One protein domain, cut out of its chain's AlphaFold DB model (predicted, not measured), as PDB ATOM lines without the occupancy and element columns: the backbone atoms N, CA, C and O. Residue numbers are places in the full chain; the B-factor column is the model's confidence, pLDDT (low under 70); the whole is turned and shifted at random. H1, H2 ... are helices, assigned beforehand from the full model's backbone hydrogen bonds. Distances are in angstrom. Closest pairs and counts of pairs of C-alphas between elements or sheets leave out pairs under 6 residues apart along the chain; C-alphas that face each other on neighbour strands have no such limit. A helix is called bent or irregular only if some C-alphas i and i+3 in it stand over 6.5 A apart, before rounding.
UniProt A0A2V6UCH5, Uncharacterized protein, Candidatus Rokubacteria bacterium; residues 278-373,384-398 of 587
ATOM      1  N   GLU A 278     167.737 201.225 133.101       74.25
ATOM      2  CA  GLU A 278     167.396 201.025 131.681       74.25
ATOM      3  C   GLU A 278     168.300 199.970 131.031       74.25
ATOM      4  O   GLU A 278     167.800 199.094 130.331       74.25
ATOM      5  N   ARG A 279     169.600 199.970 131.356       72.75
ATOM      6  CA  ARG A 279     170.546 198.955 130.871       72.75
ATOM      7  C   ARG A 279     170.170 197.549 131.315       72.75
ATOM      8  O   ARG A 279     170.130 196.648 130.487       72.75
ATOM      9  N   ARG A 280     169.841 197.371 132.600       77.56
ATOM     10  CA  ARG A 280     169.370 196.080 133.129       77.56
ATOM     11  C   ARG A 280     168.064 195.657 132.471       77.56
ATOM     12  O   ARG A 280     167.961 194.525 132.032       77.56
ATOM     13  N   ALA A 281     167.106 196.571 132.318       77.38
ATOM     14  CA  ALA A 281     165.845 196.283 131.638       77.38
ATOM     15  C   ALA A 281     166.047 195.904 130.154       77.38
ATOM     16  O   ALA A 281     165.318 195.058 129.633       77.38
ATOM     17  N   ARG A 282     167.047 196.488 129.476       77.44
ATOM     18  CA  ARG A 282     167.457 196.118 128.111       77.44
ATOM     19  C   ARG A 282     168.149 194.755 128.068       77.44
ATOM     20  O   ARG A 282     167.825 193.961 127.192       77.44
ATOM     21  N   GLU A 283     169.054 194.467 129.000       78.56
ATOM     22  CA  GLU A 283     169.706 193.156 129.152       78.56
ATOM     23  C   GLU A 283     168.666 192.052 129.442       78.56
ATOM     24  O   GLU A 283     168.640 191.038 128.752       78.56
ATOM     25  N   GLU A 284     167.724 192.289 130.360       81.75
ATOM     26  CA  GLU A 284     166.591 191.400 130.679       81.75
ATOM     27  C   GLU A 284     165.586 191.240 129.520       81.75
ATOM     28  O   GLU A 284     164.868 190.239 129.444       81.75
ATOM     29  N   LEU A 285     165.474 192.223 128.621       80.88
ATOM     30  CA  LEU A 285     164.685 192.098 127.391       80.88
ATOM     31  C   LEU A 285     165.421 191.247 126.350       80.88
ATOM     32  O   LEU A 285     164.830 190.320 125.809       80.88
ATOM     33  N   LEU A 286     166.702 191.537 126.106       79.69
ATOM     34  CA  LEU A 286     167.564 190.778 125.195       79.69
ATOM     35  C   LEU A 286     167.643 189.300 125.584       79.69
ATOM     36  O   LEU A 286     167.588 188.444 124.706       79.69
ATOM     37  N   GLU A 287     167.725 188.998 126.880       83.69
ATOM     38  CA  GLU A 287     167.769 187.622 127.372       83.69
ATOM     39  C   GLU A 287     166.459 186.869 127.090       83.69
ATOM     40  O   GLU A 287     166.488 185.798 126.491       83.69
ATOM     41  N   ARG A 288     165.298 187.465 127.398       83.62
ATOM     42  CA  ARG A 288     163.986 186.868 127.066       83.62
ATOM     43  C   ARG A 288     163.806 186.663 125.561       83.62
ATOM     44  O   ARG A 288     163.325 185.621 125.130       83.62
ATOM     45  N   MET A 289     164.241 187.623 124.745       81.88
ATOM     46  CA  MET A 289     164.216 187.465 123.289       81.88
ATOM     47  C   MET A 289     165.155 186.346 122.811       81.88
ATOM     48  O   MET A 289     164.858 185.698 121.809       81.88
ATOM     49  N   ALA A 290     166.271 186.095 123.504       85.44
ATOM     50  CA  ALA A 290     167.183 185.005 123.171       85.44
ATOM     51  C   ALA A 290     166.579 183.629 123.507       85.44
ATOM     52  O   ALA A 290     166.731 182.697 122.721       85.44
ATOM     53  N   GLU A 291     165.835 183.515 124.611       85.56
ATOM     54  CA  GLU A 291     165.062 182.310 124.963       85.56
ATOM     55  C   GLU A 291     163.996 181.965 123.902       85.56
ATOM     56  O   GLU A 291     163.757 180.789 123.616       85.56
ATOM     57  N   GLU A 292     163.394 182.983 123.276       82.56
ATOM     58  CA  GLU A 292     162.366 182.826 122.237       82.56
ATOM     59  C   GLU A 292     162.930 182.617 120.817       82.56
ATOM     60  O   GLU A 292     162.336 181.887 120.028       82.56
ATOM     61  N   THR A 293     164.052 183.261 120.462       82.69
ATOM     62  CA  THR A 293     164.514 183.390 119.056       82.69
ATOM     63  C   THR A 293     165.992 183.054 118.809       82.69
ATOM     64  O   THR A 293     166.486 183.205 117.689       82.69
ATOM     65  N   ALA A 294     166.722 182.611 119.836       89.81
ATOM     66  CA  ALA A 294     168.141 182.257 119.763       89.81
ATOM     67  C   ALA A 294     168.469 181.051 120.664       89.81
ATOM     68  O   ALA A 294     169.418 181.081 121.454       89.81
ATOM     69  N   GLN A 295     167.679 179.977 120.570       92.62
ATOM     70  CA  GLN A 295     167.785 178.832 121.479       92.62
ATOM     71  C   GLN A 295     169.161 178.151 121.411       92.62
ATOM     72  O   GLN A 295     169.695 177.765 122.454       92.62
ATOM     73  N   TRP A 296     169.811 178.114 120.240       94.81
ATOM     74  CA  TRP A 296     171.192 177.637 120.105       94.81
ATOM     75  C   TRP A 296     172.182 178.456 120.948       94.81
ATOM     76  O   TRP A 296     173.104 177.897 121.546       94.81
ATOM     77  N   TRP A 297     171.992 179.777 121.050       95.12
ATOM     78  CA  TRP A 297     172.857 180.650 121.847       95.12
ATOM     79  C   TRP A 297     172.646 180.398 123.337       95.12
ATOM     80  O   TRP A 297     173.619 180.229 124.072       95.12
ATOM     81  N   VAL A 298     171.389 180.298 123.778       94.00
ATOM     82  CA  VAL A 298     171.044 179.979 125.172       94.00
ATOM     83  C   VAL A 298     171.591 178.601 125.565       94.00
ATOM     84  O   VAL A 298     172.193 178.450 126.631       94.00
ATOM     85  N   GLY A 299     171.469 177.603 124.683       95.50
ATOM     86  CA  GLY A 299     172.047 176.270 124.854       95.50
ATOM     87  C   GLY A 299     173.570 176.303 125.008       95.50
ATOM     88  O   GLY A 299     174.096 175.807 126.009       95.50
ATOM     89  N   ALA A 300     174.273 176.943 124.069       96.62
ATOM     90  CA  ALA A 300     175.730 177.061 124.085       96.62
ATOM     91  C   ALA A 300     176.245 177.851 125.301       96.62
ATOM     92  O   ALA A 300     177.195 177.416 125.959       96.62
ATOM     93  N   ARG A 301     175.595 178.975 125.650       95.19
ATOM     94  CA  ARG A 301     175.931 179.809 126.818       95.19
ATOM     95  C   ARG A 301     175.757 179.035 128.124       95.19
ATOM     96  O   ARG A 301     176.682 179.014 128.930       95.19
ATOM     97  N   ARG A 302     174.639 178.320 128.302       94.81
ATOM     98  CA  ARG A 302     174.397 177.441 129.464       94.81
ATOM     99  C   ARG A 302     175.450 176.333 129.577       94.81
ATOM    100  O   ARG A 302     175.918 176.030 130.676       94.81
ATOM    101  N   GLY A 303     175.846 175.739 128.451       95.12
ATOM    102  CA  GLY A 303     176.944 174.772 128.412       95.12
ATOM    103  C   GLY A 303     178.275 175.394 128.855       95.12
ATOM    104  O   GLY A 303     178.977 174.819 129.687       95.12
ATOM    105  N   TRP A 304     178.601 176.594 128.363       95.44
ATOM    106  CA  TRP A 304     179.819 177.327 128.730       95.44
ATOM    107  C   TRP A 304     179.833 177.727 130.210       95.44
ATOM    108  O   TRP A 304     180.844 177.533 130.880       95.44
ATOM    109  N   GLU A 305     178.708 178.186 130.760       94.25
ATOM    110  CA  GLU A 305     178.572 178.481 132.191       94.25
ATOM    111  C   GLU A 305     178.821 177.240 133.054       94.25
ATOM    112  O   GLU A 305     179.515 177.328 134.066       94.25
ATOM    113  N   SER A 306     178.332 176.071 132.630       94.31
ATOM    114  CA  SER A 306     178.615 174.792 133.293       94.31
ATOM    115  C   SER A 306     180.102 174.416 133.227       94.31
ATOM    116  O   SER A 306     180.680 174.021 134.242       94.31
ATOM    117  N   LEU A 307     180.765 174.593 132.073       93.00
ATOM    118  CA  LEU A 307     182.215 174.380 131.950       93.00
ATOM    119  C   LEU A 307     183.010 175.327 132.862       93.00
ATOM    120  O   LEU A 307     183.907 174.876 133.575       93.00
ATOM    121  N   ALA A 308     182.648 176.612 132.882       89.94
ATOM    122  CA  ALA A 308     183.297 177.639 133.689       89.94
ATOM    123  C   ALA A 308     183.119 177.392 135.199       89.94
ATOM    124  O   ALA A 308     184.081 177.515 135.955       89.94
ATOM    125  N   GLN A 309     181.924 176.978 135.640       93.75
ATOM    126  CA  GLN A 309     181.657 176.586 137.033       93.75
ATOM    127  C   GLN A 309     182.453 175.344 137.457       93.75
ATOM    128  O   GLN A 309     182.903 175.259 138.598       93.75
ATOM    129  N   ARG A 310     182.632 174.378 136.546       94.12
ATOM    130  CA  ARG A 310     183.396 173.143 136.790       94.12
ATOM    131  C   ARG A 310     184.910 173.329 136.670       94.12
ATOM    132  O   ARG A 310     185.650 172.470 137.138       94.12
ATOM    133  N   GLY A 311     185.371 174.412 136.042       89.75
ATOM    134  CA  GLY A 311     186.791 174.702 135.831       89.75
ATOM    135  C   GLY A 311     187.517 173.675 134.954       89.75
ATOM    136  O   GLY A 311     188.715 173.463 135.145       89.75
ATOM    137  N   LEU A 312     186.813 173.005 134.031       87.31
ATOM    138  CA  LEU A 312     187.417 171.942 133.223       87.31
ATOM    139  C   LEU A 312     188.530 172.476 132.303       87.31
ATOM    140  O   LEU A 312     188.347 173.506 131.646       87.31
ATOM    141  N   PRO A 313     189.654 171.750 132.152       89.94
ATOM    142  CA  PRO A 313     190.648 172.090 131.146       89.94
ATOM    143  C   PRO A 313     190.075 171.866 129.729       89.94
ATOM    144  O   PRO A 313     189.332 170.902 129.519       89.94
ATOM    145  N   PRO A 314     190.469 172.670 128.716       88.62
ATOM    146  CA  PRO A 314     189.908 172.585 127.360       88.62
ATOM    147  C   PRO A 314     189.956 171.186 126.734       88.62
ATOM    148  O   PRO A 314     189.040 170.794 126.016       88.62
ATOM    149  N   ALA A 315     190.994 170.405 127.048       90.75
ATOM    150  CA  ALA A 315     191.149 169.047 126.540       90.75
ATOM    151  C   ALA A 315     190.111 168.057 127.088       90.75
ATOM    152  O   ALA A 315     189.706 167.136 126.384       90.75
ATOM    153  N   GLU A 316     189.689 168.233 128.338       92.31
ATOM    154  CA  GLU A 316     188.655 167.406 128.960       92.31
ATOM    155  C   GLU A 316     187.268 167.853 128.504       92.31
ATOM    156  O   GLU A 316     186.479 167.014 128.078       92.31
ATOM    157  N   ALA A 317     187.025 169.168 128.451       93.38
ATOM    158  CA  ALA A 317     185.795 169.736 127.908       93.38
ATOM    159  C   ALA A 317     185.531 169.293 126.455       93.38
ATOM    160  O   ALA A 317     184.418 168.889 126.132       93.38
ATOM    161  N   ALA A 318     186.555 169.294 125.589       93.06
ATOM    162  CA  ALA A 318     186.440 168.821 124.206       93.06
ATOM    163  C   ALA A 318     186.097 167.324 124.114       93.06
ATOM    164  O   ALA A 318     185.249 166.939 123.308       93.06
ATOM    165  N   ARG A 319     186.714 166.473 124.951       92.56
ATOM    166  CA  ARG A 319     186.395 165.036 124.999       92.56
ATOM    167  C   ARG A 319     184.995 164.772 125.539       92.56
ATOM    168  O   ARG A 319     184.278 163.977 124.944       92.56
ATOM    169  N   GLU A 320     184.596 165.437 126.622       93.12
ATOM    170  CA  GLU A 320     183.255 165.281 127.194       93.12
ATOM    171  C   GLU A 320     182.177 165.741 126.205       93.12
ATOM    172  O   GLU A 320     181.210 165.015 125.976       93.12
ATOM    173  N   ALA A 321     182.374 166.895 125.555       93.88
ATOM    174  CA  ALA A 321     181.451 167.405 124.548       93.88
ATOM    175  C   ALA A 321     181.306 166.432 123.367       93.88
ATOM    176  O   ALA A 321     180.186 166.080 123.019       93.88
ATOM    177  N   LEU A 322     182.406 165.924 122.801       93.69
ATOM    178  CA  LEU A 322     182.358 164.973 121.680       93.69
ATOM    179  C   LEU A 322     181.855 163.571 122.057       93.69
ATOM    180  O   LEU A 322     181.324 162.865 121.201       93.69
ATOM    181  N   ALA A 323     182.025 163.145 123.310       92.00
ATOM    182  CA  ALA A 323     181.462 161.891 123.807       92.00
ATOM    183  C   ALA A 323     179.943 161.993 124.026       92.00
ATOM    184  O   ALA A 323     179.221 161.023 123.800       92.00
ATOM    185  N   ARG A 324     179.465 163.167 124.455       92.81
ATOM    186  CA  ARG A 324     178.050 163.464 124.706       92.81
ATOM    187  C   ARG A 324     177.273 163.825 123.439       92.81
ATOM    188  O   ARG A 324     176.109 163.466 123.350       92.81
ATOM    189  N   PHE A 325     177.919 164.504 122.491       93.69
ATOM    190  CA  PHE A 325     177.306 165.101 121.303       93.69
ATOM    191  C   PHE A 325     178.023 164.646 120.017       93.69
ATOM    192  O   PHE A 325     178.885 165.362 119.493       93.69
ATOM    193  N   PRO A 326     177.688 163.462 119.469       90.12
ATOM    194  CA  PRO A 326     178.381 162.886 118.312       90.12
ATOM    195  C   PRO A 326     178.372 163.765 117.058       90.12
ATOM    196  O   PRO A 326     179.311 163.730 116.267       90.12
ATOM    197  N   TYR A 327     177.322 164.567 116.874       92.06
ATOM    198  CA  TYR A 327     177.131 165.397 115.683       92.06
ATOM    199  C   TYR A 327     177.607 166.848 115.862       92.06
ATOM    200  O   TYR A 327     177.387 167.670 114.974       92.06
ATOM    201  N   LEU A 328     178.307 167.170 116.959       94.69
ATOM    202  CA  LEU A 328     178.776 168.527 117.291       94.69
ATOM    203  C   LEU A 328     179.672 169.162 116.216       94.69
ATOM    204  O   LEU A 328     179.654 170.372 116.023       94.69
ATOM    205  N   LEU A 329     180.464 168.359 115.502       94.81
ATOM    206  CA  LEU A 329     181.275 168.861 114.387       94.81
ATOM    207  C   LEU A 329     180.491 168.925 113.068       94.81
ATOM    208  O   LEU A 329     180.971 169.523 112.118       94.81
ATOM    209  N   SER A 330     179.322 168.294 112.988       93.12
ATOM    210  CA  SER A 330     178.620 167.949 111.744       93.12
ATOM    211  C   SER A 330     177.364 168.778 111.462       93.12
ATOM    212  O   SER A 330     177.001 168.958 110.301       93.12
ATOM    213  N   VAL A 331     176.703 169.274 112.507       94.06
ATOM    214  CA  VAL A 331     175.574 170.216 112.426       94.06
ATOM    215  C   VAL A 331     176.118 171.654 112.461       94.06
ATOM    216  O   VAL A 331     177.139 171.866 113.101       94.06
ATOM    217  N   PRO A 332     175.510 172.653 111.791       95.12
ATOM    218  CA  PRO A 332     175.899 174.061 111.945       95.12
ATOM    219  C   PRO A 332     175.469 174.656 113.295       95.12
ATOM    220  O   PRO A 332     174.358 174.403 113.755       95.12
ATOM    221  N   LEU A 333     176.289 175.541 113.879       94.50
ATOM    222  CA  LEU A 333     176.009 176.212 115.165       94.50
ATOM    223  C   LEU A 333     174.593 176.814 115.241       94.50
ATOM    224  O   LEU A 333     173.864 176.539 116.190       94.50
ATOM    225  N   ALA A 334     174.191 177.580 114.223       91.56
ATOM    226  CA  ALA A 334     172.903 178.279 114.172       91.56
ATOM    227  C   ALA A 334     171.671 177.370 113.969       91.56
ATOM    228  O   ALA A 334     170.563 177.886 113.897       91.56
ATOM    229  N   LYS A 335     171.873 176.051 113.836       92.44
ATOM    230  CA  LYS A 335     170.819 175.022 113.772       92.44
ATOM    231  C   LYS A 335     170.949 173.983 114.886       92.44
ATOM    232  O   LYS A 335     170.282 172.956 114.867       92.44
ATOM    233  N   SER A 336     171.881 174.169 115.821       94.19
ATOM    234  CA  SER A 336     172.209 173.154 116.832       94.19
ATOM    235  C   SER A 336     171.140 172.993 117.920       94.19
ATOM    236  O   SER A 336     171.185 172.038 118.692       94.19
ATOM    237  N   ASP A 337     170.165 173.897 117.957       93.06
ATOM    238  CA  ASP A 337     168.920 173.823 118.717       93.06
ATOM    239  C   ASP A 337     167.841 172.940 118.060       93.06
ATOM    240  O   ASP A 337     166.987 172.404 118.764       93.06
ATOM    241  N   GLU A 338     167.908 172.691 116.748       92.19
ATOM    242  CA  GLU A 338     166.976 171.799 116.033       92.19
ATOM    243  C   GLU A 338     167.171 170.305 116.400       92.19
ATOM    244  O   GLU A 338     166.365 169.456 116.015       92.19
ATOM    245  N   PHE A 339     168.232 169.958 117.144       90.12
ATOM    246  CA  PHE A 339     168.661 168.577 117.390       90.12
ATOM    247  C   PHE A 339     168.834 168.240 118.879       90.12
ATOM    248  O   PHE A 339     169.248 169.068 119.691       90.12
ATOM    249  N   GLU A 340     168.581 166.971 119.218       86.81
ATOM    250  CA  GLU A 340     168.708 166.415 120.577       86.81
ATOM    251  C   GLU A 340     167.934 167.228 121.638       86.81
ATOM    252  O   GLU A 340     168.467 167.547 122.700       86.81
ATOM    253  N   ASP A 341     166.684 167.601 121.335       86.06
ATOM    254  CA  ASP A 341     165.825 168.452 122.180       86.06
ATOM    255  C   ASP A 341     166.493 169.793 122.560       86.06
ATOM    256  O   ASP A 341     166.437 170.249 123.705       86.06
ATOM    257  N   GLY A 342     167.207 170.397 121.605       87.38
ATOM    258  CA  GLY A 342     167.968 171.636 121.783       87.38
ATOM    259  C   GLY A 342     169.288 171.484 122.539       87.38
ATOM    260  O   GLY A 342     169.977 172.472 122.804       87.38
ATOM    261  N   ARG A 343     169.673 170.260 122.918       93.00
ATOM    262  CA  ARG A 343     170.851 170.025 123.763       93.00
ATOM    263  C   ARG A 343     172.153 169.972 122.986       93.00
ATOM    264  O   ARG A 343     173.184 170.257 123.587       93.00
ATOM    265  N   LEU A 344     172.132 169.676 121.684       94.75
ATOM    266  CA  LEU A 344     173.343 169.667 120.853       94.75
ATOM    267  C   LEU A 344     174.058 171.034 120.877       94.75
ATOM    268  O   LEU A 344     175.289 171.090 120.929       94.75
ATOM    269  N   ALA A 345     173.293 172.124 120.969       95.94
ATOM    270  CA  ALA A 345     173.795 173.476 121.198       95.94
ATOM    271  C   ALA A 345     174.702 173.612 122.439       95.94
ATOM    272  O   ALA A 345     175.695 174.337 122.391       95.94
ATOM    273  N   GLU A 346     174.440 172.874 123.528       96.62
ATOM    274  CA  GLU A 346     175.299 172.871 124.727       96.62
ATOM    275  C   GLU A 346     176.742 172.449 124.400       96.62
ATOM    276  O   GLU A 346     177.679 172.905 125.054       96.62
ATOM    277  N   GLY A 347     176.946 171.599 123.386       96.00
ATOM    278  CA  GLY A 347     178.272 171.141 122.973       96.00
ATOM    279  C   GLY A 347     179.165 172.270 122.453       96.00
ATOM    280  O   GLY A 347     180.380 172.232 122.654       96.00
ATOM    281  N   TYR A 348     178.585 173.331 121.878       96.88
ATOM    282  CA  TYR A 348     179.325 174.509 121.407       96.88
ATOM    283  C   TYR A 348     179.893 175.386 122.526       96.88
ATOM    284  O   TYR A 348     180.668 176.307 122.255       96.88
ATOM    285  N   ALA A 349     179.627 175.044 123.786       96.44
ATOM    286  CA  ALA A 349     180.343 175.568 124.939       96.44
ATOM    287  C   ALA A 349     181.872 175.539 124.773       96.44
ATOM    288  O   ALA A 349     182.548 176.459 125.225       96.44
ATOM    289  N   ILE A 350     182.428 174.528 124.090       96.25
ATOM    290  CA  ILE A 350     183.879 174.427 123.846       96.25
ATOM    291  C   ILE A 350     184.403 175.510 122.889       96.25
ATOM    292  O   ILE A 350     185.566 175.901 122.983       96.25
ATOM    293  N   LEU A 351     183.550 176.026 121.997       96.12
ATOM    294  CA  LEU A 351     183.872 177.142 121.109       96.12
ATOM    295  C   LEU A 351     183.768 178.477 121.859       96.12
ATOM    296  O   LEU A 351     184.695 179.283 121.803       96.12
ATOM    297  N   LEU A 352     182.705 178.676 122.646       95.19
ATOM    298  CA  LEU A 352     182.567 179.858 123.508       95.19
ATOM    299  C   LEU A 352     183.698 179.947 124.546       95.19
ATOM    300  O   LEU A 352     184.259 181.017 124.770       95.19
ATOM    301  N   GLN A 353     184.111 178.809 125.111       93.38
ATOM    302  CA  GLN A 353     185.251 178.708 126.023       93.38
ATOM    303  C   GLN A 353     186.581 179.099 125.360       93.38
ATOM    304  O   GLN A 353     187.479 179.588 126.051       93.38
ATOM    305  N   ARG A 354     186.718 178.897 124.040       93.25
ATOM    306  CA  ARG A 354     187.863 179.393 123.270       93.25
ATOM    307  C   ARG A 354     187.794 180.913 123.116       93.25
ATOM    308  O   ARG A 354     188.793 181.561 123.411       93.25
ATOM    309  N   PHE A 355     186.652 181.478 122.721       92.88
ATOM    310  CA  PHE A 355     186.524 182.935 122.584       92.88
ATOM    311  C   PHE A 355     186.768 183.664 123.900       92.88
ATOM    312  O   PHE A 355     187.570 184.582 123.923       92.88
ATOM    313  N   GLU A 356     186.206 183.190 125.013       91.44
ATOM    314  CA  GLU A 356     186.425 183.780 126.343       91.44
ATOM    315  C   GLU A 356     187.907 183.738 126.790       91.44
ATOM    316  O   GLU A 356     188.348 184.531 127.621       91.44
ATOM    317  N   LYS A 357     188.700 182.808 126.239       90.12
ATOM    318  CA  LYS A 357     190.152 182.713 126.465       90.12
ATOM    319  C   LYS A 357     190.952 183.661 125.559       90.12
ATOM    320  O   LYS A 357     192.038 184.085 125.948       90.12
ATOM    321  N   GLU A 358     190.456 183.951 124.357       89.06
ATOM    322  CA  GLU A 358     191.072 184.894 123.411       89.06
ATOM    323  C   GLU A 358     190.709 186.351 123.746       89.06
ATOM    324  O   GLU A 358     191.569 187.228 123.679       89.06
ATOM    325  N   GLU A 359     189.473 186.592 124.187       88.50
ATOM    326  CA  GLU A 359     188.953 187.868 124.666       88.50
ATOM    327  C   GLU A 359     188.094 187.651 125.928       88.50
ATOM    328  O   GLU A 359     186.993 187.101 125.884       88.50
ATOM    329  N   SER A 360     188.593 188.112 127.076       90.00
ATOM    330  CA  SER A 360     187.875 188.022 128.354       90.00
ATOM    331  C   SER A 360     186.584 188.845 128.323       90.00
ATOM    332  O   SER A 360     186.605 190.029 127.981       90.00
ATOM    333  N   GLY A 361     185.464 188.237 128.717       87.44
ATOM    334  CA  GLY A 361     184.139 188.846 128.685       87.44
ATOM    335  C   GLY A 361     183.401 188.727 127.350       87.44
ATOM    336  O   GLY A 361     182.272 189.211 127.281       87.44
ATOM    337  N   PHE A 362     183.971 188.083 126.322       90.19
ATOM    338  CA  PHE A 362     183.350 187.921 125.000       90.19
ATOM    339  C   PHE A 362     181.915 187.387 125.075       90.19
ATOM    340  O   PHE A 362     181.013 187.941 124.443       90.19
ATOM    341  N   VAL A 363     181.685 186.330 125.866       88.56
ATOM    342  CA  VAL A 363     180.370 185.675 125.957       88.56
ATOM    343  C   VAL A 363     179.375 186.555 126.714       88.56
ATOM    344  O   VAL A 363     178.228 186.703 126.298       88.56
ATOM    345  N   ARG A 364     179.820 187.189 127.806       85.06
ATOM    346  CA  ARG A 364     178.982 188.066 128.644       85.06
ATOM    347  C   ARG A 364     178.621 189.382 127.959       85.06
ATOM    348  O   ARG A 364     177.549 189.920 128.208       85.06
ATOM    349  N   ALA A 365     179.510 189.902 127.119       83.50
ATOM    350  CA  ALA A 365     179.300 191.146 126.395       83.50
ATOM    351  C   ALA A 365     178.517 190.960 125.085       83.50
ATOM    352  O   ALA A 365     178.102 191.957 124.506       83.50
ATOM    353  N   ALA A 366     178.300 189.726 124.611       85.62
ATOM    354  CA  ALA A 366     177.683 189.467 123.310       85.62
ATOM    355  C   ALA A 366     176.327 190.176 123.144       85.62
ATOM    356  O   ALA A 366     176.195 191.029 122.271       85.62
ATOM    357  N   LEU A 367     175.354 189.910 124.027       79.75
ATOM    358  CA  LEU A 367     174.019 190.526 123.955       79.75
ATOM    359  C   LEU A 367     174.062 192.060 124.073       79.75
ATOM    360  O   LEU A 367     173.331 192.745 123.365       79.75
ATOM    361  N   SER A 368     174.920 192.616 124.935       74.31
ATOM    362  CA  SER A 368     174.997 194.067 125.166       74.31
ATOM    363  C   SER A 368     175.799 194.831 124.102       74.31
ATOM    364  O   SER A 368     175.613 196.044 123.970       74.31
ATOM    365  N   ARG A 369     176.651 194.134 123.332       75.06
ATOM    366  CA  ARG A 369     177.380 194.646 122.155       75.06
ATOM    367  C   ARG A 369     176.551 194.650 120.875       75.06
ATOM    368  O   ARG A 369     176.854 195.445 119.986       75.06
ATOM    369  N   LEU A 370     175.516 193.815 120.768       71.69
ATOM    370  CA  LEU A 370     174.537 193.950 119.688       71.69
ATOM    371  C   LEU A 370     173.917 195.347 119.766       71.69
ATOM    372  O   LEU A 370     173.459 195.758 120.830       71.69
ATOM    373  N   ASN A 371     173.906 196.073 118.646       57.25
ATOM    374  CA  ASN A 371     173.270 197.384 118.534       57.25
ATOM    375  C   ASN A 371     171.805 197.183 118.111       57.25
ATOM    376  O   ASN A 371     171.533 197.040 116.914       57.25
ATOM    377  N   PRO A 372     170.845 197.133 119.048       54.09
ATOM    378  CA  PRO A 372     169.504 196.710 118.729       54.09
ATOM    379  C   PRO A 372     168.674 197.958 118.441       54.09
ATOM    380  O   PRO A 372     168.331 198.725 119.344       54.09
ATOM    381  N   GLN A 373     168.312 198.161 117.174       50.22
ATOM    382  CA  GLN A 373     167.342 199.187 116.784       50.22
ATOM    383  C   GLN A 373     165.921 198.768 117.212       50.22
ATOM    384  O   GLN A 373     165.045 198.528 116.386       50.22
ATOM    385  N   ALA A 384     165.075 188.571 114.417       76.69
ATOM    386  CA  ALA A 384     165.949 187.405 114.322       76.69
ATOM    387  C   ALA A 384     167.241 187.575 115.154       76.69
ATOM    388  O   ALA A 384     168.349 187.571 114.615       76.69
ATOM    389  N   LEU A 385     167.112 187.718 116.477       83.44
ATOM    390  CA  LEU A 385     168.239 187.878 117.404       83.44
ATOM    391  C   LEU A 385     169.244 186.718 117.291       83.44
ATOM    392  O   LEU A 385     170.450 186.949 117.348       83.44
ATOM    393  N   GLY A 386     168.774 185.492 117.039       85.56
ATOM    394  CA  GLY A 386     169.640 184.344 116.757       85.56
ATOM    395  C   GLY A 386     170.512 184.505 115.504       85.56
ATOM    396  O   GLY A 386     171.622 183.985 115.474       85.56
ATOM    397  N   HIS A 387     170.075 185.259 114.491       85.81
ATOM    398  CA  HIS A 387     170.902 185.554 113.318       85.81
ATOM    399  C   HIS A 387     171.949 186.636 113.626       85.81
ATOM    400  O   HIS A 387     173.121 186.467 113.303       85.81
ATOM    401  N   GLU A 388     171.561 187.703 114.326       85.50
ATOM    402  CA  GLU A 388     172.474 188.777 114.753       85.50
ATOM    403  C   GLU A 388     173.575 188.253 115.694       85.50
ATOM    404  O   GLU A 388     174.750 188.584 115.535       85.50
ATOM    405  N   LEU A 389     173.225 187.357 116.625       89.12
ATOM    406  CA  LEU A 389     174.185 186.642 117.472       89.12
ATOM    407  C   LEU A 389     175.136 185.764 116.653       89.12
ATOM    408  O   LEU A 389     176.331 185.729 116.939       89.12
ATOM    409  N   TYR A 390     174.638 185.080 115.621       90.38
ATOM    410  CA  TYR A 390     175.490 184.287 114.738       90.38
ATOM    411  C   TYR A 390     176.491 185.178 113.990       90.38
ATOM    412  O   TYR A 390     177.694 184.912 114.029       90.38
ATOM    413  N   LEU A 391     176.022 186.278 113.390       86.19
ATOM    414  CA  LEU A 391     176.874 187.258 112.710       86.19
ATOM    415  C   LEU A 391     177.919 187.873 113.655       86.19
ATOM    416  O   LEU A 391     179.083 187.984 113.269       86.19
ATOM    417  N   TYR A 392     177.543 188.209 114.894       87.94
ATOM    418  CA  TYR A 392     178.467 188.694 115.926       87.94
ATOM    419  C   TYR A 392     179.602 187.694 116.191       87.94
ATOM    420  O   TYR A 392     180.775 188.055 116.099       87.94
ATOM    421  N   ILE A 393     179.285 186.422 116.454       90.25
ATOM    422  CA  ILE A 393     180.305 185.394 116.725       90.25
ATOM    423  C   ILE A 393     181.176 185.145 115.481       90.25
ATOM    424  O   ILE A 393     182.392 184.986 115.599       90.25
ATOM    425  N   VAL A 394     180.589 185.144 114.280       89.56
ATOM    426  CA  VAL A 394     181.333 184.975 113.021       89.56
ATOM    427  C   VAL A 394     182.320 186.118 112.782       89.56
ATOM    428  O   VAL A 394     183.464 185.852 112.398       89.56
ATOM    429  N   ALA A 395     181.894 187.361 113.014       84.19
ATOM    430  CA  ALA A 395     182.696 188.560 112.809       84.19
ATOM    431  C   ALA A 395     183.778 188.717 113.887       84.19
ATOM    432  O   ALA A 395     184.965 188.655 113.567       84.19
ATOM    433  N   GLU A 396     183.387 188.845 115.157       85.25
ATOM    434  CA  GLU A 396     184.300 189.145 116.270       85.25
ATOM    435  C   GLU A 396     185.203 187.940 116.599       85.25
ATOM    436  O   GLU A 396     186.426 188.058 116.719       85.25
ATOM    437  N   GLY A 397     184.621 186.733 116.612       84.50
ATOM    438  CA  GLY A 397     185.355 185.469 116.729       84.50
ATOM    439  C   GLY A 397     186.164 185.099 115.477       84.50
ATOM    440  O   GLY A 397     186.928 184.129 115.493       84.50
ATOM    441  N   ARG A 398     186.020 185.867 114.383       89.25
ATOM    442  CA  ARG A 398     186.734 185.720 113.100       89.25
ATOM    443  C   ARG A 398     186.679 184.293 112.544       89.25
ATOM    444  O   ARG A 398     187.666 183.785 112.002       89.25
TER     445      ARG A 398
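AT A GLANCE: This is residues 278 to 373 and 384 to 398 of the 587 residues of an uncharacterized protein of Candidatus Rokubacteria bacterium (UniProt A0A2V6UCH5). Two helices, H2 and H4, cross in the middle of the domain; H3 folds back along H4 at one end of the longest axis, and H1 makes the other end. H5 packs on H1 and H4, and H6 packs on H1 and H2. The printed part has 111 residues with six named helices, H1 to H6 in chain order, and no named strand: the class is all helix, with mostly crossed packing. It is compact, with a radius of gyration of the C-alphas of 13.6 A and spans of 41 by 29 by 25 A.

HOW THE PARTS SIT: H2, residues 295 to 310, touches H4, residues 344 to 358, at a steep tilt of 62 degrees, the same way; their closest C-alphas, Trp 304 and Ala 349, are 4.2 A apart. H3, residues 314 to 324, forms a helical hairpin with H4 at a shallow tilt of 10 degrees, opposite ways, touching its residues 347 to 353 alone; the closest C-alphas, Ala 321 and Gly 347, are 5.2 A apart. H1, residues 278 to 293, and H2 only just touch, with 3 pairs of C-alphas within 8 A, and only at the corner; the closest are Glu 291 and Val 298, 6.4 A. H5, residues 362 to 369, touches H4 residues 352 to 356 alone, about perpendicular at 85 degrees, closest at C-alphas Glu 356 and Phe 362, 5.3 A. H6, residues 385 to 396, touches H1 with residues 385 to 386 alone, closest at C-alphas Thr 293 and Gly 386, 5.7 A. H1 and H3 are apart. Every O i to N i+4 pair is within hydrogen-bond range in H1, H2, H3 and H6, against 7 of 11 in H4 and 2 of 4 in H5.

IN THESE COORDINATES: H1 begins at C-alpha 278 (167.396, 201.025, 131.681) and is 21.9 A long; H2 is 22.6 A and H4 23.5 A. H4 is only just irregular, with C-alphas 347 and 350 6.6 A apart; H5 is irregular, with C-alphas 364 and 367 7.3 A apart. H6 ends at C-alpha 396 (184.300, 189.145, 116.270).

THE WHOLE: The C-alphas farthest apart, Glu 278 and Ala 323, are 42.3 A apart. The link from H3 to H4, 19 residues, is long. Residues 374 to 383 are not printed, and C-alphas 373 and 384 are 12.1 A apart across this cut. Residues 371 to 373 have pLDDT under 70.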